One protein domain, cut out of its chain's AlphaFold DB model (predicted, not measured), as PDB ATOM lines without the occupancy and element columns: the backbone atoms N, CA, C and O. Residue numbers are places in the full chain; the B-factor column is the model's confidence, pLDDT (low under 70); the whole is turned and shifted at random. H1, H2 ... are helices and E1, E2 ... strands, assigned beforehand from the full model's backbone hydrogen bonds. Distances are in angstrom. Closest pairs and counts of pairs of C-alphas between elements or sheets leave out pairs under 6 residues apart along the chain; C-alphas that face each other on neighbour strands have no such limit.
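Overview. This is residues 26 to 203 of the 207 residues of the protein "PEP-CTERM domain-containing protein" of Moraxellaceae bacterium (UniProt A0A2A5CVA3). One helix, H2, is sandwiched between two small sheets, E1 E2 E3 E7 and E4 E5 E6, and packs on both of them, running across the strands of the first and along those of the second; long stretches with no named element, residues 65 to 82, 94 to 122 and 159 to 174, make up much of the rest of a compact body. H4, residues 186 to 203, sticks out from this body as a free arm; with it the spans are 68 by 34 by 33 A, without it 47 by 32 by 32 A. The printed part has 178 residues, with four named helices and seven named strands in the order E1 E2 E3 H1 H2 E4 E5 E6 H3 E7 H4. Both sheets are antiparallel, in the orders E1 - E2 - E3 - E7 and E4 - E5 - E6; the class is mixed, helices and strands, with 79 residues, under half, in named elements. The whole is compact, with a radius of gyration of the C-alphas of 18.1 A.

Arrangement. Start at E1, residues 30 to 33, E2, 38 to 41, and E3, 44 to 47: a meander, each strand the antiparallel neighbour of the one before. Look for N 31 and O 40, 2.9 A apart, and N 46 and O 39, 2.7 A. E7, residues 175 to 177, is E3's other neighbour, with N 177 and O 45 at 2.8 A. H2, residues 83 to 93, is on this sheet, two layers of helix and sheet, at a height of 10.0 A; it runs across the strands, at 79 degrees to E2 on the local plane. The closest C-alphas of E1 and H2 are those of Leu 30 and Ala 93, 5.9 A. E4, residues 123 to 129, E5, 136 to 142, and E6, 145 to 153, form a second meander, strongly twisted; find N 124 and O 141 at 2.8 A, and N 140 and O 147 at 2.9 A. H2 is on this sheet too, height 9.5 A, along E5 at 2 degrees on the local plane; the closest C-alphas of H2 and E6 are those of Tyr 90 and Ile 148, 7.4 A. H3, residues 155 to 158, is on the opposite face; C-alphas Ala 136 and Val 155, the closest of E5 and H3, are 5.5 A apart. H1, residues 57 to 64, only just touches H3, with 3 pairs of C-alphas within 8 A, closest Tyr 57 and Val 155, 7.3 A. H4, residues 186 to 203, stands free. Every O i to N i+4 pair is within hydrogen-bond range in H1 and H2, and 13 of 14 in H4; H3 is too short for one.

Along the chain. Find C-alpha 30 at (138.407, 139.926, 119.066), where E1 begins. H2 starts at C-alpha 83, (142.480, 122.767, 122.013), and is 15.0 A long. E4 measures 20.3 A, E5 19.3 A and E6 22.1 A, with a bend of 57 degrees at residue 150. H4 is 26.4 A long and ends at C-alpha 203, (173.197, 166.199, 144.253).

Size, cuts and confidence. The C-alphas of Gly 100 and Lys 203, the two farthest apart, are 68.6 A apart. The printed part has no cut. The links H1 to H2, H2 to E4 and H3 to E7 are long. Mean pLDDT of the printed part is 79.4; 53 residues are under 70, among them 95 to 112 and 180 to 192.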
ATOM      1  N   ILE A  26     138.740 145.104 114.756       66.12
ATOM      2  CA  ILE A  26     137.752 144.245 115.410       66.12
ATOM      3  C   ILE A  26     137.363 143.137 114.438       66.12
ATOM      4  O   ILE A  26     136.970 143.416 113.303       66.12
ATOM      5  N   THR A  27     137.460 141.883 114.869       70.56
ATOM      6  CA  THR A  27     136.895 140.736 114.149       70.56
ATOM      7  C   THR A  27     136.124 139.862 115.120       70.56
ATOM      8  O   THR A  27     136.704 139.336 116.064       70.56
ATOM      9  N   GLY A  28     134.813 139.735 114.899       80.56
ATOM     10  CA  GLY A  28     133.923 139.157 115.899       80.56
ATOM     11  C   GLY A  28     134.048 139.924 117.218       80.56
ATOM     12  O   GLY A  28     133.945 141.153 117.229       80.56
ATOM     13  N   ASP A  29     134.339 139.193 118.289       86.38
ATOM     14  CA  ASP A  29     134.596 139.712 119.637       86.38
ATOM     15  C   ASP A  29     136.099 139.877 119.949       86.38
ATOM     16  O   ASP A  29     136.476 140.186 121.085       86.38
ATOM     17  N   LEU A  30     136.971 139.679 118.954       88.00
ATOM     18  CA  LEU A  30     138.407 139.926 119.066       88.00
ATOM     19  C   LEU A  30     138.757 141.364 118.681       88.00
ATOM     20  O   LEU A  30     138.233 141.922 117.716       88.00
ATOM     21  N   SER A  31     139.716 141.938 119.402       87.31
ATOM     22  CA  SER A  31     140.333 143.231 119.105       87.31
ATOM     23  C   SER A  31     141.842 143.070 118.978       87.31
ATOM     24  O   SER A  31     142.491 142.643 119.932       87.31
ATOM     25  N   TYR A  32     142.408 143.458 117.838       86.56
ATOM     26  CA  TYR A  32     143.844 143.397 117.574       86.56
ATOM     27  C   TYR A  32     144.510 144.773 117.662       86.56
ATOM     28  O   TYR A  32     144.160 145.700 116.923       86.56
ATOM     29  N   ASP A  33     145.486 144.894 118.565       86.12
ATOM     30  CA  ASP A  33     146.369 146.049 118.704       86.12
ATOM     31  C   ASP A  33     147.674 145.823 117.928       86.12
ATOM     32  O   ASP A  33     148.611 145.177 118.396       86.12
ATOM     33  N   THR A  34     147.745 146.425 116.742       82.56
ATOM     34  CA  THR A  34     148.917 146.368 115.852       82.56
ATOM     35  C   THR A  34     150.172 147.033 116.426       82.56
ATOM     36  O   THR A  34     151.265 146.803 115.913       82.56
ATOM     37  N   ALA A  35     150.062 147.867 117.469       82.12
ATOM     38  CA  ALA A  35     151.221 148.520 118.079       82.12
ATOM     39  C   ALA A  35     151.958 147.599 119.057       82.12
ATOM     40  O   ALA A  35     153.180 147.686 119.188       82.12
ATOM     41  N   THR A  36     151.212 146.745 119.756       84.12
ATOM     42  CA  THR A  36     151.753 145.778 120.720       84.12
ATOM     43  C   THR A  36     151.796 144.358 120.172       84.12
ATOM     44  O   THR A  36     152.408 143.494 120.794       84.12
ATOM     45  N   ASN A  37     151.188 144.143 119.006       88.00
ATOM     46  CA  ASN A  37     150.983 142.844 118.387       88.00
ATOM     47  C   ASN A  37     150.218 141.874 119.310       88.00
ATOM     48  O   ASN A  37     150.575 140.707 119.475       88.00
ATOM     49  N   VAL A  38     149.176 142.396 119.970       90.19
ATOM     50  CA  VAL A  38     148.343 141.652 120.924       90.19
ATOM     51  C   VAL A  38     146.894 141.654 120.460       90.19
ATOM     52  O   VAL A  38     146.296 142.696 120.192       90.19
ATOM     53  N   ILE A  39     146.310 140.465 120.408       91.12
ATOM     54  CA  ILE A  39     144.893 140.225 120.167       91.12
ATOM     55  C   ILE A  39     144.220 140.029 121.529       91.12
ATOM     56  O   ILE A  39     144.735 139.332 122.397       91.12
ATOM     57  N   THR A  40     143.062 140.632 121.750       91.69
ATOM     58  CA  THR A  40     142.335 140.563 123.024       91.69
ATOM     59  C   THR A  40     140.904 140.104 122.801       91.69
ATOM     60  O   THR A  40     140.269 140.511 121.832       91.69
ATOM     61  N   GLY A  41     140.398 139.262 123.700       90.94
ATOM     62  CA  GLY A  41     139.031 138.749 123.644       90.94
ATOM     63  C   GLY A  41     138.696 137.919 124.877       90.94
ATOM     64  O   GLY A  41     139.555 137.211 125.396       90.94
ATOM     65  N   ASN A  42     137.466 138.047 125.380       90.94
ATOM     66  CA  ASN A  42     136.968 137.336 126.568       90.94
ATOM     67  C   ASN A  42     137.894 137.388 127.808       90.94
ATOM     68  O   ASN A  42     138.030 136.423 128.554       90.94
ATOM     69  N   GLY A  43     138.575 138.517 128.025       90.69
ATOM     70  CA  GLY A  43     139.513 138.686 129.143       90.69
ATOM     71  C   GLY A  43     140.877 138.008 128.966       90.69
ATOM     72  O   GLY A  43     141.739 138.186 129.824       90.69
ATOM     73  N   LYS A  44     141.105 137.302 127.854       94.25
ATOM     74  CA  LYS A  44     142.400 136.733 127.469       94.25
ATOM     75  C   LYS A  44     143.160 137.667 126.530       94.25
ATOM     76  O   LYS A  44     142.582 138.522 125.850       94.25
ATOM     77  N   SER A  45     144.476 137.499 126.511       93.81
ATOM     78  CA  SER A  45     145.372 138.107 125.526       93.81
ATOM     79  C   SER A  45     146.047 137.013 124.718       93.81
ATOM     80  O   SER A  45     146.495 136.019 125.282       93.81
ATOM     81  N   TYR A  46     146.128 137.210 123.411       94.44
ATOM     82  CA  TYR A  46     146.793 136.327 122.474       94.44
ATOM     83  C   TYR A  46     147.880 137.106 121.753       94.44
ATOM     84  O   TYR A  46     147.694 138.276 121.416       94.44
ATOM     85  N   LEU A  47     149.022 136.473 121.531       92.94
ATOM     86  CA  LEU A  47     150.091 137.097 120.765       92.94
ATOM     87  C   LEU A  47     149.763 137.019 119.268       92.94
ATOM     88  O   LEU A  47     149.196 136.021 118.817       92.94
ATOM     89  N   GLY A  48     150.129 138.048 118.503       91.81
ATOM     90  CA  GLY A  48     150.085 137.985 117.045       91.81
ATOM     91  C   GLY A  48     150.859 136.784 116.510       91.81
ATOM     92  O   GLY A  48     151.893 136.381 117.050       91.81
ATOM     93  N   TRP A  49     150.322 136.181 115.456       91.38
ATOM     94  CA  TRP A  49     150.765 134.900 114.911       91.38
ATOM     95  C   TRP A  49     152.133 134.984 114.220       91.38
ATOM     96  O   TRP A  49     152.736 133.958 113.929       91.38
ATOM     97  N   ASP A  50     152.666 136.184 114.006       87.25
ATOM     98  CA  ASP A  50     153.977 136.431 113.408       87.25
ATOM     99  C   ASP A  50     155.114 136.591 114.427       87.25
ATOM    100  O   ASP A  50     156.273 136.332 114.093       87.25
ATOM    101  N   GLU A  51     154.822 136.955 115.682       88.75
ATOM    102  CA  GLU A  51     155.846 137.297 116.688       88.75
ATOM    103  C   GLU A  51     156.876 136.181 116.905       88.75
ATOM    104  O   GLU A  51     158.076 136.448 117.040       88.75
ATOM    105  N   LEU A  52     156.419 134.924 116.921       90.81
ATOM    106  CA  LEU A  52     157.252 133.739 117.152       90.81
ATOM    107  C   LEU A  52     157.216 132.727 115.998       90.81
ATOM    108  O   LEU A  52     157.656 131.593 116.163       90.81
ATOM    109  N   ALA A  53     156.789 133.151 114.806       89.81
ATOM    110  CA  ALA A  53     156.724 132.332 113.586       89.81
ATOM    111  C   ALA A  53     158.049 131.647 113.192       89.81
ATOM    112  O   ALA A  53     158.079 130.660 112.457       89.81
ATOM    113  N   HIS A  54     159.171 132.190 113.659       88.62
ATOM    114  CA  HIS A  54     160.514 131.701 113.362       88.62
ATOM    115  C   HIS A  54     161.043 130.677 114.377       88.62
ATOM    116  O   HIS A  54     162.164 130.209 114.189       88.62
ATOM    117  N   LEU A  55     160.289 130.363 115.435       91.12
ATOM    118  CA  LEU A  55     160.718 129.478 116.518       91.12
ATOM    119  C   LEU A  55     160.096 128.086 116.396       91.12
ATOM    120  O   LEU A  55     158.907 127.948 116.116       91.12
ATOM    121  N   THR A  56     160.897 127.061 116.681       93.69
ATOM    122  CA  THR A  56     160.429 125.684 116.905       93.69
ATOM    123  C   THR A  56     159.597 125.577 118.181       93.69
ATOM    124  O   THR A  56     159.668 126.436 119.060       93.69
ATOM    125  N   TYR A  57     158.883 124.465 118.360       94.00
ATOM    126  CA  TYR A  57     158.137 124.161 119.582       94.00
ATOM    127  C   TYR A  57     158.967 124.343 120.860       94.00
ATOM    128  O   TYR A  57     158.556 125.034 121.794       94.00
ATOM    129  N   ASN A  58     160.165 123.756 120.902       93.50
ATOM    130  CA  ASN A  58     161.025 123.816 122.085       93.50
ATOM    131  C   ASN A  58     161.539 125.236 122.358       93.50
ATOM    132  O   ASN A  58     161.686 125.632 123.515       93.50
ATOM    133  N   GLU A  59     161.802 126.017 121.311       92.81
ATOM    134  CA  GLU A  59     162.202 127.417 121.448       92.81
ATOM    135  C   GLU A  59     161.031 128.286 121.912       92.81
ATOM    136  O   GLU A  59     161.206 129.108 122.812       92.81
ATOM    137  N   THR A  60     159.822 128.067 121.386       93.25
ATOM    138  CA  THR A  60     158.600 128.728 121.861       93.25
ATOM    139  C   THR A  60     158.362 128.445 123.341       93.25
ATOM    140  O   THR A  60     158.107 129.380 124.104       93.25
ATOM    141  N   LEU A  61     158.514 127.190 123.784       92.44
ATOM    142  CA  LEU A  61     158.450 126.840 125.206       92.44
ATOM    143  C   LEU A  61     159.490 127.606 126.029       92.44
ATOM    144  O   LEU A  61     159.165 128.140 127.083       92.44
ATOM    145  N   ALA A  62     160.730 127.726 125.552       90.81
ATOM    146  CA  ALA A  62     161.762 128.486 126.257       90.81
ATOM    147  C   ALA A  62     161.440 129.993 126.358       90.81
ATOM    148  O   ALA A  62     161.744 130.620 127.374       90.81
ATOM    149  N   TYR A  63     160.808 130.575 125.333       90.69
ATOM    150  CA  TYR A  63     160.404 131.990 125.288       90.69
ATOM    151  C   TYR A  63     159.186 132.326 126.154       90.69
ATOM    152  O   TYR A  63     159.005 133.491 126.523       90.69
ATOM    153  N   THR A  64     158.365 131.324 126.455       91.50
ATOM    154  CA  THR A  64     157.140 131.435 127.262       91.50
ATOM    155  C   THR A  64     157.329 130.944 128.694       91.50
ATOM    156  O   THR A  64     156.527 131.254 129.572       91.50
ATOM    157  N   ALA A  65     158.417 130.219 128.964       85.94
ATOM    158  CA  ALA A  65     158.692 129.665 130.275       85.94
ATOM    159  C   ALA A  65     158.787 130.753 131.359       85.94
ATOM    160  O   ALA A  65     159.585 131.700 131.279       85.94
ATOM    161  N   ASP A  66     157.993 130.564 132.416       73.81
ATOM    162  CA  ASP A  66     158.074 131.339 133.650       73.81
ATOM    163  C   ASP A  66     159.278 130.870 134.476       73.81
ATOM    164  O   ASP A  66     159.207 130.064 135.410       73.81
ATOM    165  N   ASN A  67     160.450 131.340 134.066       60.72
ATOM    166  CA  ASN A  67     161.700 131.010 134.723       60.72
ATOM    167  C   ASN A  67     161.882 131.932 135.929       60.72
ATOM    168  O   ASN A  67     162.685 132.850 135.865       60.72
ATOM    169  N   SER A  68     161.219 131.669 137.057       56.19
ATOM    170  CA  SER A  68     161.340 132.463 138.306       56.19
ATOM    171  C   SER A  68     162.776 132.687 138.837       56.19
ATOM    172  O   SER A  68     162.987 133.440 139.787       56.19
ATOM    173  N   SER A  69     163.778 132.028 138.246       52.84
ATOM    174  CA  SER A  69     165.194 132.069 138.638       52.84
ATOM    175  C   SER A  69     166.095 132.889 137.698       52.84
ATOM    176  O   SER A  69     167.232 133.184 138.058       52.84
ATOM    177  N   PHE A  70     165.621 133.256 136.506       46.34
ATOM    178  CA  PHE A  70     166.320 134.105 135.533       46.34
ATOM    179  C   PHE A  70     165.333 135.160 135.019       46.34
ATOM    180  O   PHE A  70     164.157 135.093 135.340       46.34
ATOM    181  N   GLN A  71     165.766 136.181 134.275       53.03
ATOM    182  CA  GLN A  71     164.785 137.016 133.566       53.03
ATOM    183  C   GLN A  71     163.904 136.055 132.754       53.03
ATOM    184  O   GLN A  71     164.453 135.283 131.965       53.03
ATOM    185  N   GLY A  72     162.600 136.004 133.052       60.69
ATOM    186  CA  GLY A  72     161.661 135.105 132.383       60.69
ATOM    187  C   GLY A  72     161.777 135.232 130.867       60.69
ATOM    188  O   GLY A  72     162.334 136.214 130.362       60.69
ATOM    189  N   GLY A  73     161.274 134.239 130.130       75.50
ATOM    190  CA  GLY A  73     161.198 134.362 128.678       75.50
ATOM    191  C   GLY A  73     160.533 135.689 128.274       75.50
ATOM    192  O   GLY A  73     159.763 136.264 129.047       75.50
ATOM    193  N   LYS A  74     160.846 136.216 127.081       83.69
ATOM    194  CA  LYS A  74     160.320 137.518 126.608       83.69
ATOM    195  C   LYS A  74     158.790 137.616 126.742       83.69
ATOM    196  O   LYS A  74     158.274 138.713 126.940       83.69
ATOM    197  N   TYR A  75     158.102 136.477 126.667       89.06
ATOM    198  CA  TYR A  75     156.655 136.343 126.804       89.06
ATOM    199  C   TYR A  75     156.275 135.475 128.012       89.06
ATOM    200  O   TYR A  75     155.335 134.689 127.941       89.06
ATOM    201  N   ALA A  76     157.010 135.585 129.122       86.81
ATOM    202  CA  ALA A  76     156.640 134.935 130.374       86.81
ATOM    203  C   ALA A  76     155.200 135.316 130.763       86.81
ATOM    204  O   ALA A  76     154.848 136.496 130.777       86.81
ATOM    205  N   GLY A  77     154.376 134.308 131.053       88.06
ATOM    206  CA  GLY A  77     152.939 134.462 131.311       88.06
ATOM    207  C   GLY A  77     152.043 134.087 130.127       88.06
ATOM    208  O   GLY A  77     150.860 133.838 130.339       88.06
ATOM    209  N   TYR A  78     152.599 133.980 128.916       93.62
ATOM    210  CA  TYR A  78     151.935 133.300 127.805       93.62
ATOM    211  C   TYR A  78     152.240 131.801 127.839       93.62
ATOM    212  O   TYR A  78     153.299 131.387 128.304       93.62
ATOM    213  N   HIS A  79     151.346 130.992 127.280       95.38
ATOM    214  CA  HIS A  79     151.555 129.570 127.009       95.38
ATOM    215  C   HIS A  79     150.976 129.184 125.647       95.38
ATOM    216  O   HIS A  79     150.169 129.910 125.069       95.38
ATOM    217  N   ILE A  80     151.406 128.036 125.123       96.81
ATOM    218  CA  ILE A  80     150.826 127.465 123.904       96.81
ATOM    219  C   ILE A  80     149.394 127.031 124.207       96.81
ATOM    220  O   ILE A  80     149.172 126.239 125.123       96.81
ATOM    221  N   ALA A  81     148.447 127.539 123.425       97.56
ATOM    222  CA  ALA A  81     147.032 127.276 123.604       97.56
ATOM    223  C   ALA A  81     146.720 125.777 123.526       97.56
ATOM    224  O   ALA A  81     147.163 125.051 122.625       97.56
ATOM    225  N   SER A  82     145.900 125.331 124.468       96.94
ATOM    226  CA  SER A  82     145.211 124.051 124.387       96.94
ATOM    227  C   SER A  82     144.108 124.083 123.325       96.94
ATOM    228  O   SER A  82     143.626 125.141 122.929       96.94
ATOM    229  N   GLU A  83     143.636 122.912 122.908       95.75
ATOM    230  CA  GLU A  83     142.480 122.767 122.013       95.75
ATOM    231  C   GLU A  83     141.229 123.498 122.526       95.75
ATOM    232  O   GLU A  83     140.514 124.118 121.744       95.75
ATOM    233  N   THR A  84     140.983 123.501 123.839       95.94
ATOM    234  CA  THR A  84     139.863 124.253 124.424       95.94
ATOM    235  C   THR A  84     140.028 125.762 124.239       95.94
ATOM    236  O   THR A  84     139.069 126.436 123.881       95.94
ATOM    237  N   GLU A  85     141.234 126.290 124.435       96.56
ATOM    238  CA  GLU A  85     141.522 127.720 124.251       96.56
ATOM    239  C   GLU A  85     141.531 128.117 122.772       96.56
ATOM    240  O   GLU A  85     141.093 129.209 122.424       96.56
ATOM    241  N   ALA A  86     141.968 127.223 121.882       95.31
ATOM    242  CA  ALA A  86     141.879 127.420 120.440       95.31
ATOM    243  C   ALA A  86     140.418 127.480 119.965       95.31
ATOM    244  O   ALA A  86     140.065 128.344 119.164       95.31
ATOM    245  N   LEU A  87     139.551 126.609 120.493       92.50
ATOM    246  CA  LEU A  87     138.109 126.652 120.236       92.50
ATOM    247  C   LEU A  87     137.458 127.922 120.798       92.50
ATOM    248  O   LEU A  87     136.561 128.474 120.164       92.50
ATOM    249  N   GLU A  88     137.911 128.400 121.957       93.81
ATOM    250  CA  GLU A  88     137.467 129.677 122.523       93.81
ATOM    251  C   GLU A  88     137.870 130.851 121.624       93.81
ATOM    252  O   GLU A  88     137.010 131.642 121.239       93.81
ATOM    253  N   PHE A  89     139.141 130.930 121.217       93.62
ATOM    254  CA  PHE A  89     139.619 131.934 120.263       93.62
ATOM    255  C   PHE A  89     138.806 131.900 118.965       93.62
ATOM    256  O   PHE A  89     138.337 132.935 118.498       93.62
ATOM    257  N   TYR A  90     138.603 130.705 118.405       91.31
ATOM    258  CA  TYR A  90     137.815 130.507 117.193       91.31
ATOM    259  C   TYR A  90     136.375 131.003 117.365       91.31
ATOM    260  O   TYR A  90     135.868 131.717 116.504       91.31
ATOM    261  N   GLY A  91     135.740 130.683 118.496       89.56
ATOM    262  CA  GLY A  91     134.395 131.143 118.840       89.56
ATOM    263  C   GLY A  91     134.275 132.665 118.948       89.56
ATOM    264  O   GLY A  91     133.240 133.207 118.580       89.56
ATOM    265  N   LEU A  92     135.329 133.348 119.401       88.81
ATOM    266  CA  LEU A  92     135.393 134.815 119.445       88.81
ATOM    267  C   LEU A  92     135.670 135.431 118.070       88.81
ATOM    268  O   LEU A  92     135.221 136.540 117.792       88.81
ATOM    269  N   ALA A  93     136.432 134.737 117.223       86.50
ATOM    270  CA  ALA A  93     136.784 135.208 115.888       86.50
ATOM    271  C   ALA A  93     135.595 135.157 114.915       86.50
ATOM    272  O   ALA A  93     135.492 136.004 114.027       86.50
ATOM    273  N   ILE A  94     134.700 134.177 115.074       82.75
ATOM    274  CA  ILE A  94     133.480 134.067 114.269       82.75
ATOM    275  C   ILE A  94     132.382 134.974 114.832       82.75
ATOM    276  O   ILE A  94     132.165 135.050 116.034       82.75
ATOM    277  N   THR A  95     131.652 135.672 113.965       69.69
ATOM    278  CA  THR A  95     130.515 136.500 114.408       69.69
ATOM    279  C   THR A  95     129.242 135.667 114.556       69.69
ATOM    280  O   THR A  95     129.007 134.718 113.802       69.69
ATOM    281  N   ASP A  96     128.419 136.045 115.533       59.72
ATOM    282  CA  ASP A  96     127.219 135.327 115.962       59.72
ATOM    283  C   ASP A  96     126.311 134.922 114.776       59.72
ATOM    284  O   ASP A  96     125.885 135.757 113.971       59.72
ATOM    285  N   GLY A  97     126.021 133.619 114.655       53.00
ATOM    286  CA  GLY A  97     125.125 133.052 113.632       53.00
ATOM    287  C   GLY A  97     125.782 132.341 112.437       53.00
ATOM    288  O   GLY A  97     125.058 131.816 111.591       53.00
ATOM    289  N   GLN A  98     127.114 132.265 112.361       55.00
ATOM    290  CA  GLN A  98     127.838 131.519 111.318       55.00
ATOM    291  C   GLN A  98     128.352 130.178 111.872       55.00
ATOM    292  O   GLN A  98     129.485 130.057 112.326       55.00
ATOM    293  N   THR A  99     127.509 129.143 111.856       45.16
ATOM    294  CA  THR A  99     127.947 127.761 112.115       45.16
ATOM    295  C   THR A  99     128.201 127.067 110.784       45.16
ATOM    296  O   THR A  99     127.279 126.534 110.167       45.16
ATOM    297  N   GLY A 100     129.442 127.084 110.317       44.41
ATOM    298  CA  GLY A 100     129.807 126.390 109.093       44.41
ATOM    299  C   GLY A 100     131.100 126.928 108.524       44.41
ATOM    300  O   GLY A 100     131.251 128.128 108.344       44.41
ATOM    301  N   ILE A 101     132.017 126.007 108.246       49.06
ATOM    302  CA  ILE A 101     133.178 126.203 107.382       49.06
ATOM    303  C   ILE A 101     132.714 127.044 106.181       49.06
ATOM    304  O   ILE A 101     131.701 126.697 105.569       49.06
ATOM    305  N   THR A 102     133.448 128.106 105.845       42.78
ATOM    306  CA  THR A 102     133.166 129.163 104.845       42.78
ATOM    307  C   THR A 102     132.354 130.372 105.330       42.78
ATOM    308  O   THR A 102     131.141 130.294 105.499       42.78
ATOM    309  N   GLY A 103     132.995 131.548 105.330       45.69
ATOM    310  CA  GLY A 103     132.303 132.754 104.877       45.69
ATOM    311  C   GLY A 103     132.364 133.994 105.756       45.69
ATOM    312  O   GLY A 103     131.449 134.809 105.634       45.69
ATOM    313  N   GLN A 104     133.399 134.199 106.576       44.78
ATOM    314  CA  GLN A 104     133.640 135.535 107.118       44.78
ATOM    315  C   GLN A 104     134.892 136.169 106.528       44.78
ATOM    316  O   GLN A 104     136.017 135.836 106.880       44.78
ATOM    317  N   SER A 105     134.680 137.114 105.612       49.59
ATOM    318  CA  SER A 105     135.757 137.995 105.191       49.59
ATOM    319  C   SER A 105     136.125 138.885 106.369       49.59
ATOM    320  O   SER A 105     135.281 139.613 106.893       49.59
ATOM    321  N   PHE A 106     137.394 138.836 106.754       53.44
ATOM    322  CA  PHE A 106     138.024 139.684 107.763       53.44
ATOM    323  C   PHE A 106     138.053 141.187 107.352       53.44
ATOM    324  O   PHE A 106     138.722 142.013 107.961       53.44
ATOM    325  N   GLY A 107     137.279 141.597 106.339       50.88
ATOM    326  CA  GLY A 107     137.446 142.868 105.641       50.88
ATOM    327  C   GLY A 107     138.700 142.842 104.765       50.88
ATOM    328  O   GLY A 107     139.495 141.911 104.830       50.88
ATOM    329  N   ASP A 108     138.910 143.877 103.951       50.53
ATOM    330  CA  ASP A 108     140.086 144.000 103.066       50.53
ATOM    331  C   ASP A 108     141.424 144.166 103.826       50.53
ATOM    332  O   ASP A 108     142.434 144.569 103.250       50.53
ATOM    333  N   ASN A 109     141.445 143.915 105.134       53.28
ATOM    334  CA  ASN A 109     142.648 143.969 105.943       53.28
ATOM    335  C   ASN A 109     143.323 142.599 105.898       53.28
ATOM    336  O   ASN A 109     143.081 141.700 106.695       53.28
ATOM    337  N   TYR A 110     144.191 142.456 104.914       54.97
ATOM    338  CA  TYR A 110     145.205 141.415 104.852       54.97
ATOM    339  C   TYR A 110     146.105 141.572 106.097       54.97
ATOM    340  O   TYR A 110     146.542 142.692 106.374       54.97
ATOM    341  N   ASN A 111     146.363 140.497 106.857       62.72
ATOM    342  CA  ASN A 111     147.216 140.450 108.074       62.72
ATOM    343  C   ASN A 111     146.564 140.766 109.441       62.72
ATOM    344  O   ASN A 111     147.232 141.274 110.344       62.72
ATOM    345  N   ILE A 112     145.274 140.475 109.641       64.31
ATOM    346  CA  ILE A 112     144.569 140.857 110.887       64.31
ATOM    347  C   ILE A 112     145.095 140.180 112.149       64.31
ATOM    348  O   ILE A 112     144.891 140.714 113.230       64.31
ATOM    349  N   LEU A 113     145.774 139.042 112.045       75.38
ATOM    350  CA  LEU A 113     146.267 138.316 113.218       75.38
ATOM    351  C   LEU A 113     147.790 138.138 113.197       75.38
ATOM    352  O   LEU A 113     148.307 137.362 113.987       75.38
ATOM    353  N   GLY A 114     148.493 138.851 112.310       68.75
ATOM    354  CA  GLY A 114     149.927 138.692 112.045       68.75
ATOM    355  C   GLY A 114     150.211 138.402 110.567       68.75
ATOM    356  O   GLY A 114     149.301 138.076 109.805       68.75
ATOM    357  N   VAL A 115     151.471 138.561 110.151       68.25
ATOM    358  CA  VAL A 115     151.965 138.174 108.819       68.25
ATOM    359  C   VAL A 115     152.753 136.872 108.936       68.25
ATOM    360  O   VAL A 115     153.889 136.888 109.409       68.25
ATOM    361  N   ASN A 116     152.207 135.755 108.457       62.34
ATOM    362  CA  ASN A 116     152.993 134.529 108.319       62.34
ATOM    363  C   ASN A 116     153.902 134.668 107.084       62.34
ATOM    364  O   ASN A 116     153.410 134.724 105.954       62.34
ATOM    365  N   PRO A 117     155.229 134.764 107.251       58.91
ATOM    366  CA  PRO A 117     156.122 134.982 106.124       58.91
ATOM    367  C   PRO A 117     156.126 133.756 105.200       58.91
ATOM    368  O   PRO A 117     156.179 132.623 105.664       58.91
ATOM    369  N   ASN A 118     156.127 133.993 103.886       60.66
ATOM    370  CA  ASN A 118     156.107 132.976 102.818       60.66
ATOM    371  C   ASN A 118     154.784 132.222 102.612       60.66
ATOM    372  O   ASN A 118     154.718 131.350 101.743       60.66
ATOM    373  N   ILE A 119     153.731 132.568 103.346       65.81
ATOM    374  CA  ILE A 119     152.365 132.183 102.992       65.81
ATOM    375  C   ILE A 119     151.791 133.264 102.063       65.81
ATOM    376  O   ILE A 119     152.324 134.373 101.995       65.81
ATOM    377  N   SER A 120     150.765 132.935 101.270       67.94
ATOM    378  CA  SER A 120     150.054 133.961 100.506       67.94
ATOM    379  C   SER A 120     149.606 135.083 101.455       67.94
ATOM    380  O   SER A 120     149.254 134.796 102.596       67.94
ATOM    381  N   ASP A 121     149.564 136.339 100.992       68.00
ATOM    382  CA  ASP A 121     149.094 137.491 101.798       68.00
ATOM    383  C   ASP A 121     147.656 137.309 102.341       68.00
ATOM    384  O   ASP A 121     147.133 138.146 103.079       68.00
ATOM    385  N   TYR A 122     146.989 136.232 101.923       70.19
ATOM    386  CA  TYR A 122     145.626 135.895 102.263       70.19
ATOM    387  C   TYR A 122     145.508 134.818 103.320       70.19
ATOM    388  O   TYR A 122     144.392 134.689 103.800       70.19
ATOM    389  N   ASP A 123     146.564 134.076 103.672       80.38
ATOM    390  CA  ASP A 123     146.455 132.967 104.620       80.38
ATOM    391  C   ASP A 123     147.392 133.155 105.820       80.38
ATOM    392  O   ASP A 123     148.542 133.584 105.718       80.38
ATOM    393  N   SER A 124     146.894 132.823 107.000       85.44
ATOM    394  CA  SER A 124     147.656 132.826 108.245       85.44
ATOM    395  C   SER A 124     147.274 131.604 109.057       85.44
ATOM    396  O   SER A 124     146.116 131.185 109.074       85.44
ATOM    397  N   TYR A 125     148.260 131.019 109.724       90.31
ATOM    398  CA  TYR A 125     148.087 129.808 110.513       90.31
ATOM    399  C   TYR A 125     148.662 130.005 111.910       90.31
ATOM    400  O   TYR A 125     149.700 130.653 112.070       90.31
ATOM    401  N   ALA A 126     148.030 129.375 112.894       94.38
ATOM    402  CA  ALA A 126     148.586 129.210 114.228       94.38
ATOM    403  C   ALA A 126     148.331 127.793 114.752       94.38
ATOM    404  O   ALA A 126     147.205 127.294 114.698       94.38
ATOM    405  N   TRP A 127     149.374 127.154 115.277       96.88
ATOM    406  CA  TRP A 127     149.289 125.827 115.887       96.88
ATOM    407  C   TRP A 127     148.694 125.883 117.301       96.88
ATOM    408  O   TRP A 127     148.964 126.810 118.061       96.88
ATOM    409  N   PHE A 128     147.953 124.854 117.699       97.62
ATOM    410  CA  PHE A 128     147.525 124.609 119.082       97.62
ATOM    411  C   PHE A 128     147.739 123.136 119.443       97.62
ATOM    412  O   PHE A 128     147.912 122.301 118.557       97.62
ATOM    413  N   ILE A 129     147.710 122.794 120.732       97.69
ATOM    414  CA  ILE A 129     147.937 121.415 121.195       97.69
ATOM    415  C   ILE A 129     146.639 120.781 121.681       97.69
ATOM    416  O   ILE A 129     145.958 121.315 122.559       97.69
ATOM    417  N   SER A 130     146.330 119.583 121.183       96.56
ATOM    418  CA  SER A 130     145.279 118.762 121.778       96.56
ATOM    419  C   SER A 130     145.688 118.276 123.157       96.56
ATOM    420  O   SER A 130     146.677 117.558 123.320       96.56
ATOM    421  N   SER A 131     144.865 118.586 124.154       92.81
ATOM    422  CA  SER A 131     145.012 118.041 125.504       92.81
ATOM    423  C   SER A 131     144.719 116.535 125.567       92.81
ATOM    424  O   SER A 131     145.107 115.883 126.534       92.81
ATOM    425  N   THR A 132     144.062 115.977 124.542       94.38
ATOM    426  CA  THR A 132     143.686 114.557 124.484       94.38
ATOM    427  C   THR A 132     144.756 113.710 123.803       94.38
ATOM    428  O   THR A 132     145.133 112.662 124.329       94.38
ATOM    429  N   THR A 133     145.240 114.135 122.633       96.06
ATOM    430  CA  THR A 133     146.183 113.341 121.823       96.06
ATOM    431  C   THR A 133     147.634 113.791 121.970       96.06
ATOM    432  O   THR A 133     148.538 113.029 121.633       96.06
ATOM    433  N   GLY A 134     147.877 115.014 122.455       95.81
ATOM    434  CA  GLY A 134     149.199 115.645 122.426       95.81
ATOM    435  C   GLY A 134     149.679 115.999 121.015       95.81
ATOM    436  O   GLY A 134     150.844 116.348 120.847       95.81
ATOM    437  N   GLN A 135     148.813 115.883 120.003       96.94
ATOM    438  CA  GLN A 135     149.093 116.290 118.626       96.94
ATOM    439  C   GLN A 135     148.751 117.766 118.423       96.94
ATOM    440  O   GLN A 135     147.945 118.342 119.160       96.94
ATOM    441  N   ALA A 136     149.373 118.366 117.416       97.06
ATOM    442  CA  ALA A 136     149.095 119.716 116.979       97.06
ATOM    443  C   ALA A 136     147.912 119.734 116.005       97.06
ATOM    444  O   ALA A 136     147.847 118.922 115.081       97.06
ATOM    445  N   GLY A 137     146.995 120.672 116.223       96.19
ATOM    446  CA  GLY A 137     146.031 121.136 115.226       96.19
ATOM    447  C   GLY A 137     146.336 122.585 114.862       96.19
ATOM    448  O   GLY A 137     147.204 123.206 115.479       96.19
ATOM    449  N   SER A 138     145.632 123.146 113.885       94.69
ATOM    450  CA  SER A 138     145.835 124.544 113.482       94.69
ATOM    451  C   SER A 138     144.541 125.316 113.359       94.69
ATOM    452  O   SER A 138     143.515 124.779 112.949       94.69
ATOM    453  N   ILE A 139     144.620 126.609 113.639       93.00
ATOM    454  CA  ILE A 139     143.639 127.579 113.172       93.00
ATOM    455  C   ILE A 139     144.172 128.175 111.875       93.00
ATOM    456  O   ILE A 139     145.334 128.576 111.818       93.00
ATOM    457  N   HIS A 140     143.331 128.215 110.848       89.81
ATOM    458  CA  HIS A 140     143.640 128.779 109.541       89.81
ATOM    459  C   HIS A 140     142.709 129.963 109.288       89.81
ATOM    460  O   HIS A 140     141.495 129.796 109.186       89.81
ATOM    461  N   ALA A 141     143.272 131.166 109.224       85.00
ATOM    462  CA  ALA A 141     142.567 132.375 108.821       85.00
ATOM    463  C   ALA A 141     142.906 132.674 107.362       85.00
ATOM    464  O   ALA A 141     144.079 132.717 107.004       85.00
ATOM    465  N   TYR A 142     141.884 132.879 106.538       80.62
ATOM    466  CA  TYR A 142     142.013 133.163 105.117       80.62
ATOM    467  C   TYR A 142     141.025 134.242 104.654       80.62
ATOM    468  O   TYR A 142     140.113 134.632 105.385       80.62
ATOM    469  N   LEU A 143     141.151 134.719 103.408       74.31
ATOM    470  CA  LEU A 143     140.324 135.815 102.860       74.31
ATOM    471  C   LEU A 143     138.810 135.650 103.092       74.31
ATOM    472  O   LEU A 143     138.085 136.637 103.237       74.31
ATOM    473  N   ALA A 144     138.322 134.411 103.072       73.81
ATOM    474  CA  ALA A 144     136.903 134.100 103.161       73.81
ATOM    475  C   ALA A 144     136.482 133.509 104.515       73.81
ATOM    476  O   ALA A 144     135.322 133.113 104.643       73.81
ATOM    477  N   GLY A 145     137.360 133.417 105.513       78.62
ATOM    478  CA  GLY A 145     136.965 132.843 106.793       78.62
ATOM    479  C   GLY A 145     138.097 132.532 107.745       78.62
ATOM    480  O   GLY A 145     139.266 132.785 107.491       78.62
ATOM    481  N   ILE A 146     137.703 131.939 108.861       84.88
ATOM    482  CA  ILE A 146     138.590 131.235 109.769       84.88
ATOM    483  C   ILE A 146     138.048 129.818 109.907       84.88
ATOM    484  O   ILE A 146     136.833 129.616 109.915       84.88
ATOM    485  N   GLU A 147     138.930 128.836 109.987       87.81
ATOM    486  CA  GLU A 147     138.581 127.442 110.239       87.81
ATOM    487  C   GLU A 147     139.534 126.827 111.263       87.81
ATOM    488  O   GLU A 147     140.662 127.290 111.452       87.81
ATOM    489  N   ILE A 148     139.065 125.774 111.927       89.94
ATOM    490  CA  ILE A 148     139.878 124.957 112.821       89.94
ATOM    491  C   ILE A 148     140.110 123.593 112.174       89.94
ATOM    492  O   ILE A 148     139.174 122.925 111.731       89.94
ATOM    493  N   ILE A 149     141.374 123.196 112.105       92.56
ATOM    494  CA  ILE A 149     141.828 121.925 111.552       92.56
ATOM    495  C   ILE A 149     142.139 121.001 112.726       92.56
ATOM    496  O   ILE A 149     142.820 121.391 113.680       92.56
ATOM    497  N   ASN A 150     141.596 119.785 112.661       89.81
ATOM    498  CA  ASN A 150     141.699 118.813 113.740       89.81
ATOM    499  C   ASN A 150     143.163 118.481 114.072       89.81
ATOM    500  O   ASN A 150     144.002 118.451 113.175       89.81
ATOM    501  N   PRO A 151     143.462 118.177 115.343       88.56
ATOM    502  CA  PRO A 151     144.804 117.811 115.760       88.56
ATOM    503  C   PRO A 151     145.159 116.386 115.320       88.56
ATOM    504  O   PRO A 151     144.733 115.414 115.945       88.56
ATOM    505  N   ASP A 152     145.951 116.262 114.258       93.38
ATOM    506  CA  ASP A 152     146.457 114.988 113.729       93.38
ATOM    507  C   ASP A 152     147.967 114.999 113.423       93.38
ATOM    508  O   ASP A 152     148.542 113.948 113.118       93.38
ATOM    509  N   ILE A 153     148.633 116.144 113.598       93.06
ATOM    510  CA  ILE A 153     150.055 116.332 113.294       93.06
ATOM    511  C   ILE A 153     150.901 116.102 114.557       93.06
ATOM    512  O   ILE A 153     150.649 116.714 115.597       93.06
ATOM    513  N   PRO A 154     151.932 115.240 114.537       96.62
ATOM    514  CA  PRO A 154     152.890 115.161 115.638       96.62
ATOM    515  C   PRO A 154     153.569 116.517 115.891       96.62
ATOM    516  O   PRO A 154     154.026 117.158 114.954       96.62
ATOM    517  N   VAL A 155     153.727 116.930 117.153       94.56
ATOM    518  CA  VAL A 155     154.358 118.227 117.500       94.56
ATOM    519  C   VAL A 155     155.757 118.386 116.891       94.56
ATOM    520  O   VAL A 155     156.143 119.471 116.498       94.56
ATOM    521  N   LEU A 156     156.523 117.305 116.741       91.38
ATOM    522  CA  LEU A 156     157.840 117.388 116.097       91.38
ATOM    523  C   LEU A 156     157.763 117.739 114.602       91.38
ATOM    524  O   LEU A 156     158.735 118.239 114.047       91.38
ATOM    525  N   GLU A 157     156.636 117.474 113.941       92.50
ATOM    526  CA  GLU A 157     156.442 117.830 112.536       92.50
ATOM    527  C   GLU A 157     156.083 119.309 112.355       92.50
ATOM    528  O   GLU A 157     156.380 119.876 111.304       92.50
ATOM    529  N   THR A 158     155.535 119.981 113.377       93.00
ATOM    530  CA  THR A 158     155.262 121.428 113.286       93.00
ATOM    531  C   THR A 158     156.543 122.235 113.105       93.00
ATOM    532  O   THR A 158     156.527 123.291 112.474       93.00
ATOM    533  N   ASP A 159     157.673 121.721 113.597       91.56
ATOM    534  CA  ASP A 159     158.972 122.381 113.487       91.56
ATOM    535  C   ASP A 159     159.441 122.522 112.026       91.56
ATOM    536  O   ASP A 159     160.179 123.458 111.720       91.56
ATOM    537  N   PHE A 160     158.969 121.676 111.098       88.12
ATOM    538  CA  PHE A 160     159.243 121.841 109.662       88.12
ATOM    539  C   PHE A 160     158.557 123.073 109.059       88.12
ATOM    540  O   PHE A 160     159.025 123.610 108.058       88.12
ATOM    541  N   TYR A 161     157.452 123.512 109.666       86.88
ATOM    542  CA  TYR A 161     156.697 124.698 109.257       86.88
ATOM    543  C   TYR A 161     157.107 125.949 110.035       86.88
ATOM    544  O   TYR A 161     156.830 127.068 109.593       86.88
ATOM    545  N   SER A 162     157.785 125.762 111.171       77.38
ATOM    546  CA  SER A 162     158.556 126.816 111.821       77.38
ATOM    547  C   SER A 162     159.810 127.128 110.997       77.38
ATOM    548  O   SER A 162     160.294 126.274 110.255       77.38
ATOM    549  N   HIS A 163     160.359 128.329 111.159       72.56
ATOM    550  CA  HIS A 163     161.463 128.932 110.397       72.56
ATOM    551  C   HIS A 163     161.036 129.692 109.140       72.56
ATOM    552  O   HIS A 163     160.357 129.195 108.249       72.56
ATOM    553  N   ILE A 164     161.574 130.903 109.025       60.84
ATOM    554  CA  ILE A 164     161.484 131.742 107.831       60.84
ATOM    555  C   ILE A 164     162.650 131.369 106.907       60.84
ATOM    556  O   ILE A 164     163.620 132.113 106.759       60.84
ATOM    557  N   THR A 165     162.625 130.158 106.353       61.50
ATOM    558  CA  THR A 165     163.525 129.790 105.245       61.50
ATOM    559  C   THR A 165     162.814 130.020 103.911       61.50
ATOM    560  O   THR A 165     161.669 130.451 103.892       61.50
ATOM    561  N   ALA A 166     163.466 129.744 102.778       56.28
ATOM    562  CA  ALA A 166     162.787 129.784 101.478       56.28
ATOM    563  C   ALA A 166     161.662 128.730 101.348       56.28
ATOM    564  O   ALA A 166     160.840 128.840 100.443       56.28
ATOM    565  N   GLU A 167     161.641 127.721 102.227       57.31
ATOM    566  CA  GLU A 167     160.672 126.614 102.219       57.31
ATOM    567  C   GLU A 167     159.746 126.616 103.447       57.31
ATOM    568  O   GLU A 167     158.687 125.994 103.417       57.31
ATOM    569  N   GLY A 168     160.129 127.306 104.525       62.97
ATOM    570  CA  GLY A 168     159.347 127.373 105.754       62.97
ATOM    571  C   GLY A 168     158.242 128.425 105.678       62.97
ATOM    572  O   GLY A 168     158.458 129.541 105.201       62.97
ATOM    573  N   LEU A 169     157.057 128.049 106.160       78.12
ATOM    574  CA  LEU A 169     155.834 128.856 106.103       78.12
ATOM    575  C   LEU A 169     155.720 129.868 107.257       78.12
ATOM    576  O   LEU A 169     154.740 130.602 107.333       78.12
ATOM    577  N   GLY A 170     156.678 129.871 108.193       83.25
ATOM    578  CA  GLY A 170     156.658 130.762 109.349       83.25
ATOM    579  C   GLY A 170     155.364 130.646 110.155       83.25
ATOM    580  O   GLY A 170     154.719 131.652 110.442       83.25
ATOM    581  N   ILE A 171     154.941 129.422 110.470       88.81
ATOM    582  CA  ILE A 171     153.730 129.194 111.263       88.81
ATOM    583  C   ILE A 171     154.106 129.176 112.746       88.81
ATOM    584  O   ILE A 171     154.862 128.308 113.182       88.81
ATOM    585  N   SER A 172     153.571 130.127 113.514       91.19
ATOM    586  CA  SER A 172     153.742 130.184 114.971       91.19
ATOM    587  C   SER A 172     152.741 129.288 115.704       91.19
ATOM    588  O   SER A 172     151.787 128.755 115.139       91.19
ATOM    589  N   TRP A 173     152.932 129.172 117.013       95.75
ATOM    590  CA  TRP A 173     151.926 128.683 117.947       95.75
ATOM    591  C   TRP A 173     150.954 129.798 118.339       95.75
ATOM    592  O   TRP A 173     151.358 130.952 118.500       95.75
ATOM    593  N   LEU A 174     149.687 129.439 118.550       96.56
ATOM    594  CA  LEU A 174     148.705 130.291 119.205       96.56
ATOM    595  C   LEU A 174     149.122 130.434 120.668       96.56
ATOM    596  O   LEU A 174     149.014 129.487 121.447       96.56
ATOM    597  N   LEU A 175     149.626 131.608 121.029       96.56
ATOM    598  CA  LEU A 175     150.027 131.904 122.396       96.56
ATOM    599  C   LEU A 175     148.937 132.679 123.108       96.56
ATOM    600  O   LEU A 175     148.465 133.685 122.586       96.56
ATOM    601  N   VAL A 176     148.585 132.238 124.310       96.00
ATOM    602  CA  VAL A 176     147.508 132.805 125.122       96.00
ATOM    603  C   VAL A 176     147.993 133.096 126.540       96.00
ATOM    604  O   VAL A 176     148.862 132.406 127.061       96.00
ATOM    605  N   SER A 177     147.439 134.139 127.153       94.81
ATOM    606  CA  SER A 177     147.653 134.545 128.542       94.81
ATOM    607  C   SER A 177     146.305 134.892 129.182       94.81
ATOM    608  O   SER A 177     145.467 135.560 128.567       94.81
ATOM    609  N   ASP A 178     146.115 134.490 130.442       88.81
ATOM    610  CA  ASP A 178     144.908 134.775 131.243       88.81
ATOM    611  C   ASP A 178     144.842 136.224 131.765       88.81
ATOM    612  O   ASP A 178     143.904 136.610 132.464       88.81
ATOM    613  N   GLY A 179     145.839 137.049 131.441       74.25
ATOM    614  CA  GLY A 179     145.838 138.476 131.738       74.25
ATOM    615  C   GLY A 179     146.354 139.314 130.578       74.25
ATOM    616  O   GLY A 179     147.142 138.845 129.753       74.25
ATOM    617  N   ILE A 180     145.964 140.592 130.569       61.72
ATOM    618  CA  ILE A 180     146.553 141.626 129.708       61.72
ATOM    619  C   ILE A 180     147.933 141.983 130.278       61.72
ATOM    620  O   ILE A 180     148.149 143.057 130.836       61.72
ATOM    621  N   SER A 181     148.866 141.032 130.218       54.03
ATOM    622  CA  SER A 181     150.276 141.284 130.494       54.03
ATOM    623  C   SER A 181     150.943 141.635 129.167       54.03
ATOM    624  O   SER A 181     151.497 140.806 128.452       54.03
ATOM    625  N   ILE A 182     150.805 142.897 128.769       56.72
ATOM    626  CA  ILE A 182     151.653 143.444 127.711       56.72
ATOM    627  C   ILE A 182     153.036 143.581 128.354       56.72
ATOM    628  O   ILE A 182     153.115 144.239 129.399       56.72
ATOM    629  N   PRO A 183     154.108 142.971 127.806       53.75
ATOM    630  CA  PRO A 183     155.455 143.189 128.315       53.75
ATOM    631  C   PRO A 183     155.674 144.694 128.427       53.75
ATOM    632  O   PRO A 183     155.561 145.399 127.422       53.75
ATOM    633  N   GLU A 184     155.887 145.202 129.648       53.59
ATOM    634  CA  GLU A 184     156.027 146.642 129.845       53.59
ATOM    635  C   GLU A 184     157.107 147.132 128.879       53.59
ATOM    636  O   GLU A 184     158.236 146.623 128.921       53.59
ATOM    637  N   PRO A 185     156.793 148.076 127.976       54.22
ATOM    638  CA  PRO A 185     157.775 148.518 127.016       54.22
ATOM    639  C   PRO A 185     158.968 149.042 127.808       54.22
ATOM    640  O   PRO A 185     158.819 149.788 128.780       54.22
ATOM    641  N   THR A 186     160.174 148.650 127.398       60.28
ATOM    642  CA  THR A 186     161.452 148.991 128.046       60.28
ATOM    643  C   THR A 186     161.580 150.491 128.341       60.28
ATOM    644  O   THR A 186     162.350 150.900 129.207       60.28
ATOM    645  N   THR A 187     160.798 151.323 127.649       57.53
ATOM    646  CA  THR A 187     160.605 152.754 127.878       57.53
ATOM    647  C   THR A 187     160.154 153.109 129.293       57.53
ATOM    648  O   THR A 187     160.667 154.092 129.812       57.53
ATOM    649  N   LEU A 188     159.281 152.342 129.957       60.12
ATOM    650  CA  LEU A 188     158.868 152.588 131.352       60.12
ATOM    651  C   LEU A 188     160.043 152.396 132.317       60.12
ATOM    652  O   LEU A 188     160.321 153.258 133.154       60.12
ATOM    653  N   SER A 189     160.811 151.325 132.108       69.88
ATOM    654  CA  SER A 189     162.067 151.079 132.822       69.88
ATOM    655  C   SER A 189     163.107 152.172 132.541       69.88
ATOM    656  O   SER A 189     163.741 152.679 133.467       69.88
ATOM    657  N   LEU A 190     163.246 152.613 131.284       68.31
ATOM    658  CA  LEU A 190     164.115 153.730 130.893       68.31
ATOM    659  C   LEU A 190     163.662 155.065 131.492       68.31
ATOM    660  O   LEU A 190     164.503 155.876 131.872       68.31
ATOM    661  N   PHE A 191     162.357 155.303 131.604       69.81
ATOM    662  CA  PHE A 191     161.806 156.523 132.185       69.81
ATOM    663  C   PHE A 191     162.040 156.552 133.697       69.81
ATOM    664  O   PHE A 191     162.495 157.565 134.236       69.81
ATOM    665  N   GLY A 192     161.834 155.418 134.374       69.69
ATOM    666  CA  GLY A 192     162.185 155.237 135.782       69.69
ATOM    667  C   GLY A 192     163.682 155.436 136.040       69.69
ATOM    668  O   GLY A 192     164.068 156.217 136.914       69.69
ATOM    669  N   LEU A 193     164.542 154.810 135.232       74.69
ATOM    670  CA  LEU A 193     165.998 154.975 135.315       74.69
ATOM    671  C   LEU A 193     166.443 156.409 135.000       74.69
ATOM    672  O   LEU A 193     167.314 156.947 135.685       74.69
ATOM    673  N   GLY A 194     165.820 157.061 134.019       78.19
ATOM    674  CA  GLY A 194     166.077 158.457 133.669       78.19
ATOM    675  C   GLY A 194     165.737 159.421 134.807       78.19
ATOM    676  O   GLY A 194     166.530 160.311 135.124       78.19
ATOM    677  N   LEU A 195     164.602 159.211 135.485       78.81
ATOM    678  CA  LEU A 195     164.198 159.994 136.660       78.81
ATOM    679  C   LEU A 195     165.152 159.799 137.844       78.81
ATOM    680  O   LEU A 195     165.543 160.777 138.491       78.81
ATOM    681  N   LEU A 196     165.578 158.560 138.101       72.88
ATOM    682  CA  LEU A 196     166.582 158.265 139.126       72.88
ATOM    683  C   LEU A 196     167.924 158.936 138.797       72.88
ATOM    684  O   LEU A 196     168.503 159.609 139.655       72.88
ATOM    685  N   GLY A 197     168.380 158.843 137.545       75.38
ATOM    686  CA  GLY A 197     169.592 159.508 137.060       75.38
ATOM    687  C   GLY A 197     169.552 161.031 137.240       75.38
ATOM    688  O   GLY A 197     170.515 161.625 137.738       75.38
ATOM    689  N   LEU A 198     168.416 161.672 136.939       76.88
ATOM    690  CA  LEU A 198     168.218 163.108 137.173       76.88
ATOM    691  C   LEU A 198     168.286 163.479 138.664       76.88
ATOM    692  O   LEU A 198     168.823 164.534 139.026       76.88
ATOM    693  N   GLY A 199     167.763 162.615 139.538       75.50
ATOM    694  CA  GLY A 199     167.821 162.787 140.990       75.50
ATOM    695  C   GLY A 199     169.253 162.817 141.530       75.50
ATOM    696  O   GLY A 199     169.590 163.672 142.357       75.50
ATOM    697  N   PHE A 200     170.126 161.943 141.024       75.12
ATOM    698  CA  PHE A 200     171.541 161.908 141.410       75.12
ATOM    699  C   PHE A 200     172.351 163.071 140.822       75.12
ATOM    700  O   PHE A 200     173.163 163.666 141.536       75.12
ATOM    701  N   ALA A 201     172.075 163.481 139.579       73.19
ATOM    702  CA  ALA A 201     172.749 164.617 138.943       73.19
ATOM    703  C   ALA A 201     172.542 165.942 139.708       73.19
ATOM    704  O   ALA A 201     173.445 166.780 139.783       73.19
ATOM    705  N   ARG A 202     171.381 166.131 140.355       65.69
ATOM    706  CA  ARG A 202     171.114 167.315 141.197       65.69
ATOM    707  C   ARG A 202     171.955 167.371 142.473       65.69
ATOM    708  O   ARG A 202     172.219 168.470 142.959       65.69
ATOM    709  N   LYS A 203     172.393 166.231 143.017       63.34
ATOM    710  CA  LYS A 203     173.197 166.199 144.253       63.34
ATOM    711  C   LYS A 203     174.665 166.568 144.021       63.34
ATOM    712  O   LYS A 203     175.292 167.079 144.944       63.34
TER     713      LYS A 203